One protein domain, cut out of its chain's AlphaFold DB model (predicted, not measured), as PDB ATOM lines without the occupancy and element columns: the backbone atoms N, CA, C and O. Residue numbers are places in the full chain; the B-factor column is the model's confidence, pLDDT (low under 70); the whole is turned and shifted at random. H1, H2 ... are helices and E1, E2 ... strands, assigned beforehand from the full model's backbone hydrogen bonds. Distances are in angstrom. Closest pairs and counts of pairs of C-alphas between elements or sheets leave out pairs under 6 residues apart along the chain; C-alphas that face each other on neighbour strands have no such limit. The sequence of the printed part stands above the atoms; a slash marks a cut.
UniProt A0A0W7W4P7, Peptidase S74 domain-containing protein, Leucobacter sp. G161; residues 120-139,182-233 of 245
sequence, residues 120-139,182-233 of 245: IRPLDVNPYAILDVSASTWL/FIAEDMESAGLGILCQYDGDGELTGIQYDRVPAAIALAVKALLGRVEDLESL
ATOM      1  N   ILE A 120     149.327 239.808 331.472       96.75
ATOM      2  CA  ILE A 120     150.091 240.991 331.054       96.75
ATOM      3  C   ILE A 120     149.217 241.881 330.162       96.75
ATOM      4  O   ILE A 120     148.918 241.508 329.026       96.75
ATOM      5  N   ARG A 121     148.882 243.076 330.655       95.12
ATOM      6  CA  ARG A 121     148.101 244.109 329.952       95.12
ATOM      7  C   ARG A 121     148.915 245.401 329.786       95.12
ATOM      8  O   ARG A 121     149.902 245.584 330.503       95.12
ATOM      9  N   PRO A 122     148.546 246.287 328.841       92.50
ATOM     10  CA  PRO A 122     149.100 247.637 328.783       92.50
ATOM     11  C   PRO A 122     148.875 248.393 330.099       92.50
ATOM     12  O   PRO A 122     147.887 248.154 330.788       92.50
ATOM     13  N   LEU A 123     149.794 249.300 330.433       91.56
ATOM     14  CA  LEU A 123     149.636 250.188 331.582       91.56
ATOM     15  C   LEU A 123     148.529 251.207 331.277       91.56
ATOM     16  O   LEU A 123     148.662 251.985 330.333       91.56
ATOM     17  N   ASP A 124     147.461 251.172 332.068       90.06
ATOM     18  CA  ASP A 124     146.278 252.022 331.915       90.06
ATOM     19  C   ASP A 124     146.358 253.216 332.871       90.06
ATOM     20  O   ASP A 124     145.939 253.147 334.025       90.06
ATOM     21  N   VAL A 125     147.003 254.287 332.410       89.25
ATOM     22  CA  VAL A 125     147.131 255.562 333.128       89.25
ATOM     23  C   VAL A 125     147.024 256.712 332.139       89.25
ATOM     24  O   VAL A 125     147.434 256.574 330.983       89.25
ATOM     25  N   ASN A 126     146.545 257.873 332.594       91.38
ATOM     26  CA  ASN A 126     146.679 259.098 331.812       91.38
ATOM     27  C   ASN A 126     148.179 259.425 331.657       91.38
ATOM     28  O   ASN A 126     148.830 259.742 332.655       91.38
ATOM     29  N   PRO A 127     148.742 259.385 330.434       85.25
ATOM     30  CA  PRO A 127     150.172 259.588 330.226       85.25
ATOM     31  C   PRO A 127     150.635 260.996 330.615       85.25
ATOM     32  O   PRO A 127     151.806 261.175 330.922       85.25
ATOM     33  N   TYR A 128     149.746 261.993 330.630       93.19
ATOM     34  CA  TYR A 128     150.110 263.368 330.978       93.19
ATOM     35  C   TYR A 128     150.068 263.655 332.477       93.19
ATOM     36  O   TYR A 128     150.730 264.591 332.907       93.19
ATOM     37  N   ALA A 129     149.377 262.838 333.279       94.12
ATOM     38  CA  ALA A 129     149.199 263.105 334.708       94.12
ATOM     39  C   ALA A 129     150.534 263.199 335.470       94.12
ATOM     40  O   ALA A 129     150.657 263.974 336.410       94.12
ATOM     41  N   ILE A 130     151.567 262.469 335.033       92.81
ATOM     42  CA  ILE A 130     152.904 262.534 335.648       92.81
ATOM     43  C   ILE A 130     153.581 263.899 335.464       92.81
ATOM     44  O   ILE A 130     154.448 264.259 336.251       92.81
ATOM     45  N   LEU A 131     153.197 264.660 334.435       93.12
ATOM     46  CA  LEU A 131     153.747 265.990 334.164       93.12
ATOM     47  C   LEU A 131     153.170 267.056 335.103       93.12
ATOM     48  O   LEU A 131     153.790 268.104 335.270       93.12
ATOM     49  N   ASP A 132     152.020 266.777 335.719       91.88
ATOM     50  CA  ASP A 132     151.339 267.688 336.641       91.88
ATOM     51  C   ASP A 132     151.818 267.510 338.096       91.88
ATOM     52  O   ASP A 132     151.561 268.359 338.951       91.88
ATOM     53  N   VAL A 133     152.555 266.431 338.393       94.50
ATOM     54  CA  VAL A 133     153.113 266.182 339.727       94.50
ATOM     55  C   VAL A 133     154.405 266.974 339.911       94.50
ATOM     56  O   VAL A 133     155.385 266.801 339.184       94.50
ATOM     57  N   SER A 134     154.435 267.833 340.929       92.50
ATOM     58  CA  SER A 134     155.614 268.642 341.241       92.50
ATOM     59  C   SER A 134     156.683 267.832 341.971       92.50
ATOM     60  O   SER A 134     156.415 267.153 342.962       92.50
ATOM     61  N   ALA A 135     157.932 267.947 341.516       93.44
ATOM     62  CA  ALA A 135     159.068 267.420 342.259       93.44
ATOM     63  C   ALA A 135     159.299 268.242 343.537       93.44
ATOM     64  O   ALA A 135     159.307 269.474 343.518       93.44
ATOM     65  N   SER A 136     159.544 267.544 344.636       94.56
ATOM     66  CA  SER A 136     159.821 268.100 345.954       94.56
ATOM     67  C   SER A 136     161.228 267.731 346.417       94.56
ATOM     68  O   SER A 136     161.896 266.854 345.869       94.56
ATOM     69  N   THR A 137     161.696 268.410 347.464       96.38
ATOM     70  CA  THR A 137     162.885 267.993 348.215       96.38
ATOM     71  C   THR A 137     162.559 267.932 349.707       96.38
ATOM     72  O   THR A 137     161.818 268.784 350.207       96.38
ATOM     73  N   TRP A 138     163.122 266.969 350.435       94.50
ATOM     74  CA  TRP A 138     162.879 266.781 351.874       94.50
ATOM     75  C   TRP A 138     164.161 266.448 352.645       94.50
ATOM     76  O   TRP A 138     165.201 266.182 352.049       94.50
ATOM     77  N   LEU A 139     164.086 266.508 353.976       92.94
ATOM     78  CA  LEU A 139     165.104 265.987 354.893       92.94
ATOM     79  C   LEU A 139     164.597 264.665 355.474       92.94
ATOM     80  O   LEU A 139     163.396 264.539 355.730       92.94
ATOM     81  N   PHE A 182     159.510 262.727 344.410       95.62
ATOM     82  CA  PHE A 182     158.068 262.955 344.422       95.62
ATOM     83  C   PHE A 182     157.462 262.525 345.761       95.62
ATOM     84  O   PHE A 182     157.990 261.638 346.439       95.62
ATOM     85  N   ILE A 183     156.347 263.148 346.128       96.38
ATOM     86  CA  ILE A 183     155.556 262.790 347.309       96.38
ATOM     87  C   ILE A 183     154.457 261.813 346.881       96.38
ATOM     88  O   ILE A 183     153.862 261.973 345.813       96.38
ATOM     89  N   ALA A 184     154.238 260.758 347.667       96.62
ATOM     90  CA  ALA A 184     153.348 259.662 347.285       96.62
ATOM     91  C   ALA A 184     151.888 260.126 347.217       96.62
ATOM     92  O   ALA A 184     151.170 259.786 346.282       96.62
ATOM     93  N   GLU A 185     151.482 260.956 348.170       97.19
ATOM     94  CA  GLU A 185     150.150 261.540 348.283       97.19
ATOM     95  C   GLU A 185     149.815 262.417 347.067       97.19
ATOM     96  O   GLU A 185     148.697 262.370 346.549       97.19
ATOM     97  N   ASP A 186     150.797 263.168 346.558       96.69
ATOM     98  CA  ASP A 186     150.636 263.994 345.356       96.69
ATOM     99  C   ASP A 186     150.467 263.119 344.104       96.69
ATOM    100  O   ASP A 186     149.630 263.401 343.246       96.69
ATOM    101  N   MET A 187     151.228 262.020 344.009       95.19
ATOM    102  CA  MET A 187     151.099 261.041 342.922       95.19
ATOM    103  C   MET A 187     149.730 260.358 342.944       95.19
ATOM    104  O   MET A 187     149.077 260.237 341.905       95.19
ATOM    105  N   GLU A 188     149.278 259.921 344.116       95.75
ATOM    106  CA  GLU A 188     147.964 259.303 344.279       95.75
ATOM    107  C   GLU A 188     146.841 260.280 343.911       95.75
ATOM    108  O   GLU A 188     145.966 259.934 343.114       95.75
ATOM    109  N   SER A 189     146.920 261.524 344.393       95.25
ATOM    110  CA  SER A 189     145.951 262.589 344.097       95.25
ATOM    111  C   SER A 189     145.881 262.936 342.606       95.25
ATOM    112  O   SER A 189     144.815 263.285 342.100       95.25
ATOM    113  N   ALA A 190     146.992 262.793 341.878       94.62
ATOM    114  CA  ALA A 190     147.049 262.948 340.423       94.62
ATOM    115  C   ALA A 190     146.481 261.740 339.645       94.62
ATOM    116  O   ALA A 190     146.526 261.712 338.413       94.62
ATOM    117  N   GLY A 191     145.955 260.721 340.334       94.31
ATOM    118  CA  GLY A 191     145.425 259.503 339.720       94.31
ATOM    119  C   GLY A 191     146.502 258.489 339.324       94.31
ATOM    120  O   GLY A 191     146.238 257.593 338.523       94.31
ATOM    121  N   LEU A 192     147.717 258.599 339.874       95.56
ATOM    122  CA  LEU A 192     148.848 257.706 339.594       95.56
ATOM    123  C   LEU A 192     149.075 256.666 340.702       95.56
ATOM    124  O   LEU A 192     150.184 256.154 340.858       95.56
ATOM    125  N   GLY A 193     148.022 256.297 341.440       95.12
ATOM    126  CA  GLY A 193     148.079 255.304 342.524       95.12
ATOM    127  C   GLY A 193     148.675 253.950 342.109       95.12
ATOM    128  O   GLY A 193     149.353 253.302 342.895       95.12
ATOM    129  N   ILE A 194     148.557 253.542 340.838       94.25
ATOM    130  CA  ILE A 194     149.194 252.306 340.330       94.25
ATOM    131  C   ILE A 194     150.734 252.331 340.381       94.25
ATOM    132  O   ILE A 194     151.376 251.282 340.331       94.25
ATOM    133  N   LEU A 195     151.337 253.520 340.460       95.38
ATOM    134  CA  LEU A 195     152.778 253.721 340.636       95.38
ATOM    135  C   LEU A 195     153.161 253.885 342.113       95.38
ATOM    136  O   LEU A 195     154.343 254.040 342.422       95.38
ATOM    137  N   CYS A 196     152.185 253.870 343.019       95.56
ATOM    138  CA  CYS A 196     152.393 253.981 344.452       95.56
ATOM    139  C   CYS A 196     152.574 252.602 345.103       95.56
ATOM    140  O   CYS A 196     152.341 251.548 344.503       95.56
ATOM    141  N   GLN A 197     153.070 252.607 346.335       93.38
ATOM    142  CA  GLN A 197     153.253 251.426 347.163       93.38
ATOM    143  C   GLN A 197     152.328 251.502 348.369       93.38
ATOM    144  O   GLN A 197     152.317 252.502 349.084       93.38
ATOM    145  N   TYR A 198     151.624 250.406 348.619       92.56
ATOM    146  CA  TYR A 198     150.712 250.253 349.743       92.56
ATOM    147  C   TYR A 198     151.172 249.094 350.624       92.56
ATOM    148  O   TYR A 198     151.824 248.163 350.133       92.56
ATOM    149  N   ASP A 199     150.861 249.161 351.913       88.00
ATOM    150  CA  ASP A 199     151.099 248.055 352.835       88.00
ATOM    151  C   ASP A 199     149.996 246.982 352.767       88.00
ATOM    152  O   ASP A 199     149.180 246.943 351.844       88.00
ATOM    153  N   GLY A 200     150.022 246.045 353.719       83.31
ATOM    154  CA  GLY A 200     149.056 244.950 353.793       83.31
ATOM    155  C   GLY A 200     147.636 245.382 354.168       83.31
ATOM    156  O   GLY A 200     146.703 244.644 353.852       83.31
ATOM    157  N   ASP A 201     147.476 246.554 354.788       88.88
ATOM    158  CA  ASP A 201     146.182 247.121 355.181       88.88
ATOM    159  C   ASP A 201     145.612 248.048 354.089       88.88
ATOM    160  O   ASP A 201     144.453 248.457 354.154       88.88
ATOM    161  N   GLY A 202     146.394 248.302 353.034       90.19
ATOM    162  CA  GLY A 202     146.021 249.163 351.915       90.19
ATOM    163  C   GLY A 202     146.375 250.630 352.137       90.19
ATOM    164  O   GLY A 202     145.948 251.472 351.350       90.19
ATOM    165  N   GLU A 203     147.165 250.940 353.164       93.69
ATOM    166  CA  GLU A 203     147.602 252.301 353.451       93.69
ATOM    167  C   GLU A 203     148.764 252.696 352.538       93.69
ATOM    168  O   GLU A 203     149.654 251.894 352.232       93.69
ATOM    169  N   LEU A 204     148.755 253.947 352.080       95.75
ATOM    170  CA  LEU A 204     149.787 254.491 351.205       95.75
ATOM    171  C   LEU A 204     151.111 254.625 351.967       95.75
ATOM    172  O   LEU A 204     151.220 255.355 352.948       95.75
ATOM    173  N   THR A 205     152.152 253.951 351.478       93.88
ATOM    174  CA  THR A 205     153.483 253.928 352.115       93.88
ATOM    175  C   THR A 205     154.595 254.565 351.292       93.88
ATOM    176  O   THR A 205     155.666 254.850 351.831       93.88
ATOM    177  N   GLY A 206     154.396 254.782 349.990       94.56
ATOM    178  CA  GLY A 206     155.449 255.340 349.148       94.56
ATOM    179  C   GLY A 206     155.201 255.234 347.650       94.56
ATOM    180  O   GLY A 206     154.075 255.056 347.192       94.56
ATOM    181  N   ILE A 207     156.285 255.335 346.877       95.31
ATOM    182  CA  ILE A 207     156.283 255.314 345.407       95.31
ATOM    183  C   ILE A 207     157.157 254.168 344.903       95.31
ATOM    184  O   ILE A 207     158.284 253.971 345.363       95.31
ATOM    185  N   GLN A 208     156.687 253.468 343.875       92.62
ATOM    186  CA  GLN A 208     157.479 252.516 343.101       92.62
ATOM    187  C   GLN A 208     158.354 253.268 342.088       92.62
ATOM    188  O   GLN A 208     158.068 253.314 340.889       92.62
ATOM    189  N   TYR A 209     159.426 253.900 342.571       91.69
ATOM    190  CA  TYR A 209     160.296 254.753 341.749       91.69
ATOM    191  C   TYR A 209     160.878 254.043 340.517       91.69
ATOM    192  O   TYR A 209     161.079 254.678 339.484       91.69
ATOM    193  N   ASP A 210     161.090 252.725 340.574       90.81
ATOM    194  CA  ASP A 210     161.546 251.916 339.437       90.81
ATOM    195  C   ASP A 210     160.506 251.809 338.307       90.81
ATOM    196  O   ASP A 210     160.846 251.449 337.177       90.81
ATOM    197  N   ARG A 211     159.238 252.134 338.586       92.31
ATOM    198  CA  ARG A 211     158.120 252.079 337.630       92.31
ATOM    199  C   ARG A 211     157.754 253.427 337.042       92.31
ATOM    200  O   ARG A 211     157.215 253.460 335.938       92.31
ATOM    201  N   VAL A 212     158.106 254.522 337.710       94.44
ATOM    202  CA  VAL A 212     157.878 255.886 337.212       94.44
ATOM    203  C   VAL A 212     158.427 256.089 335.786       94.44
ATOM    204  O   VAL A 212     157.688 256.618 334.952       94.44
ATOM    205  N   PRO A 213     159.630 255.596 335.409       94.31
ATOM    206  CA  PRO A 213     160.119 255.704 334.032       94.31
ATOM    207  C   PRO A 213     159.207 255.068 332.974       94.31
ATOM    208  O   PRO A 213     159.175 255.542 331.842       94.31
ATOM    209  N   ALA A 214     158.448 254.019 333.315       93.62
ATOM    210  CA  ALA A 214     157.499 253.416 332.380       93.62
ATOM    211  C   ALA A 214     156.331 254.368 332.076       93.62
ATOM    212  O   ALA A 214     155.929 254.482 330.920       93.62
ATOM    213  N   ALA A 215     155.834 255.093 333.082       93.62
ATOM    214  CA  ALA A 215     154.815 256.122 332.891       93.62
ATOM    215  C   ALA A 215     155.365 257.331 332.118       93.62
ATOM    216  O   ALA A 215     154.730 257.794 331.174       93.62
ATOM    217  N   ILE A 216     156.588 257.776 332.433       94.56
ATOM    218  CA  ILE A 216     157.273 258.833 331.671       94.56
ATOM    219  C   ILE A 216     157.426 258.427 330.200       94.56
ATOM    220  O   ILE A 216     157.177 259.240 329.315       94.56
ATOM    221  N   ALA A 217     157.780 257.174 329.905       95.62
ATOM    222  CA  ALA A 217     157.886 256.699 328.527       95.62
ATOM    223  C   ALA A 217     156.550 256.793 327.766       95.62
ATOM    224  O   ALA A 217     156.550 257.112 326.575       95.62
ATOM    225  N   LEU A 218     155.412 256.569 328.437       94.94
ATOM    226  CA  LEU A 218     154.088 256.793 327.846       94.94
ATOM    227  C   LEU A 218     153.825 258.282 327.592       94.94
ATOM    228  O   LEU A 218     153.360 258.626 326.506       94.94
ATOM    229  N   ALA A 219     154.175 259.154 328.543       95.12
ATOM    230  CA  ALA A 219     154.085 260.608 328.392       95.12
ATOM    231  C   ALA A 219     154.890 261.097 327.181       95.12
ATOM    232  O   ALA A 219     154.360 261.773 326.302       95.12
ATOM    233  N   VAL A 220     156.158 260.685 327.094       96.44
ATOM    234  CA  VAL A 220     157.070 261.030 325.996       96.44
ATOM    235  C   VAL A 220     156.527 260.529 324.662       96.44
ATOM    236  O   VAL A 220     156.508 261.286 323.696       96.44
ATOM    237  N   LYS A 221     156.030 259.288 324.598       95.44
ATOM    238  CA  LYS A 221     155.433 258.742 323.373       95.44
ATOM    239  C   LYS A 221     154.204 259.541 322.929       95.44
ATOM    240  O   LYS A 221     154.056 259.819 321.744       95.44
ATOM    241  N   ALA A 222     153.338 259.917 323.869       94.19
ATOM    242  CA  ALA A 222     152.150 260.711 323.576       94.19
ATOM    243  C   ALA A 222     152.511 262.138 323.123       94.19
ATOM    244  O   ALA A 222     151.869 262.688 322.233       94.19
ATOM    245  N   LEU A 223     153.546 262.743 323.712       95.94
ATOM    246  CA  LEU A 223     154.070 264.039 323.278       95.94
ATOM    247  C   LEU A 223     154.690 263.967 321.879       95.94
ATOM    248  O   LEU A 223     154.422 264.849 321.071       95.94
ATOM    249  N   LEU A 224     155.459 262.918 321.577       96.62
ATOM    250  CA  LEU A 224     156.074 262.737 320.262       96.62
ATOM    251  C   LEU A 224     155.018 262.642 319.155       96.62
ATOM    252  O   LEU A 224     155.119 263.363 318.172       96.62
ATOM    253  N   GLY A 225     153.961 261.847 319.360       96.25
ATOM    254  CA  GLY A 225     152.860 261.762 318.392       96.25
ATOM    255  C   GLY A 225     152.179 263.114 318.156       96.25
ATOM    256  O   GLY A 225     151.924 263.493 317.020       96.25
ATOM    257  N   ARG A 226     151.976 263.910 319.217       95.50
ATOM    258  CA  ARG A 226     151.442 265.274 319.066       95.50
ATOM    259  C   ARG A 226     152.371 266.185 318.270       95.50
ATOM    260  O   ARG A 226     151.878 267.022 317.524       95.50
ATOM    261  N   VAL A 227     153.687 266.063 318.443       96.88
ATOM    262  CA  VAL A 227     154.659 266.834 317.653       96.88
ATOM    263  C   VAL A 227     154.566 266.448 316.177       96.88
ATOM    264  O   VAL A 227     154.442 267.339 315.343       96.88
ATOM    265  N   GLU A 228     154.523 265.155 315.856       96.50
ATOM    266  CA  GLU A 228     154.402 264.657 314.475       96.50
ATOM    267  C   GLU A 228     153.101 265.122 313.792       96.50
ATOM    268  O   GLU A 228     153.115 265.547 312.630       96.50
ATOM    269  N   ASP A 229     151.983 265.105 314.522       95.62
ATOM    270  CA  ASP A 229     150.695 265.614 314.037       95.62
ATOM    271  C   ASP A 229     150.772 267.121 313.745       95.62
ATOM    272  O   ASP A 229     150.338 267.588 312.687       95.62
ATOM    273  N   LEU A 230     151.360 267.892 314.666       96.06
ATOM    274  CA  LEU A 230     151.534 269.337 314.512       96.06
ATOM    275  C   LEU A 230     152.465 269.680 313.340       96.06
ATOM    276  O   LEU A 230     152.159 270.587 312.564       96.06
ATOM    277  N   GLU A 231     153.568 268.952 313.171       94.50
ATOM    278  CA  GLU A 231     154.489 269.110 312.040       94.50
ATOM    279  C   GLU A 231     153.808 268.770 310.705       94.50
ATOM    280  O   GLU A 231     153.965 269.495 309.716       94.50
ATOM    281  N   SER A 232     152.983 267.721 310.675       93.94
ATOM    282  CA  SER A 232     152.205 267.336 309.492       93.94
ATOM    283  C   SER A 232     151.194 268.415 309.097       93.94
ATOM    284  O   SER A 232     151.109 268.782 307.918       93.94
ATOM    285  N   LEU A 233     150.477 268.984 310.072       92.88
ATOM    286  CA  LEU A 233     149.557 270.103 309.853       92.88
ATOM    287  C   LEU A 233     150.287 271.339 309.323       92.88
ATOM    288  O   LEU A 233     149.862 271.919 308.323       92.88
TER     289      LEU A 233
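Overview. This is residues 120 to 139 and 182 to 233 of the 245 residues of the protein "Peptidase S74 domain-containing protein" of Leucobacter sp. G161 (UniProt A0A0W7W4P7). A two-stranded hairpin, E2 and E3, with the short helix H2 packed on it forms a small head, and the long helix H3 runs away from it as an arm whose residues 224 to 233 stick out free. The first printed residues cross beside the beginning of H3, where the very short helix H1 packs on it, and the chain then leads away to E1, far from the hairpin. The printed part has 72 residues, with three named helices and three named strands in the order H1, E1, H2, E2, E3, H3; the sheet has the order E2 - E3, antiparallel, and the class is mixed, helices and strands. The whole is loose, with a radius of gyration of the C-alphas of 14.4 A, and its spans of 50 by 34 by 19 A make it flat, only just; H3 makes most of the length.

Along the chain. E2 is residues 196 to 198, 6.7 A from first to last C-alpha, beginning with C-alpha 196 at (152.393, 253.981, 344.452). E3 is residues 204 to 207, 8.7 A long. H2 is residues 184 to 189, 8.6 A long. H3 is residues 212 to 233, 31.9 A long, ending with C-alpha 233 at (149.557, 270.103, 309.853). H1 is residues 129 to 132, 5.4 A long, with C-alpha 129 at (149.199, 263.105, 334.708). E1 is residues 136 to 138, 6.8 A long.

Arrangement. E2 and E3 form a hairpin of antiparallel neighbours, with 145 degrees between their directions. C-alphas 196 and 207 face each other at 4.2 A. N 197 and O 206, at 2.8 A, and N 205 and O 197, at 2.8 A, are within hydrogen-bond range. The closest C-alphas of H2 and E3 are those of Ala 184 and Gly 206, 5.2 A apart; those of H2 and E2 are Ala 184 and Cys 196, at 6.4 A. H2 is close to H1 but not clearly touching it, the closest C-alphas being those of Ile 130 and Met 187, 7.6 A apart. H1 and H3 touch, H3 with its residues 215 to 219 alone; their closest C-alphas, those of Ile 130 and Ile 216, are 7.0 A apart. H2 and H3 are apart. E1 pairs with no named strand and is apart from E2, E3 and H3. In H2 and H3 every O i to N i+4 pair is within hydrogen-bond range; H1, with 4 residues, is too short for such a pair.

Size, cuts and confidence. The two C-alphas farthest apart are those of Asp 201 and Leu 233, at 50.9 A. Without residues 224 to 233 of H3, which stand free, the body spans 33 by 31 by 19 A. Residues 140 to 181 are cut out, with 13.0 A between C-alphas 139 and 182. Of the links that are printed whole, none is long. The mean pLDDT of the printed part is 93.9, and no printed residue is under 70.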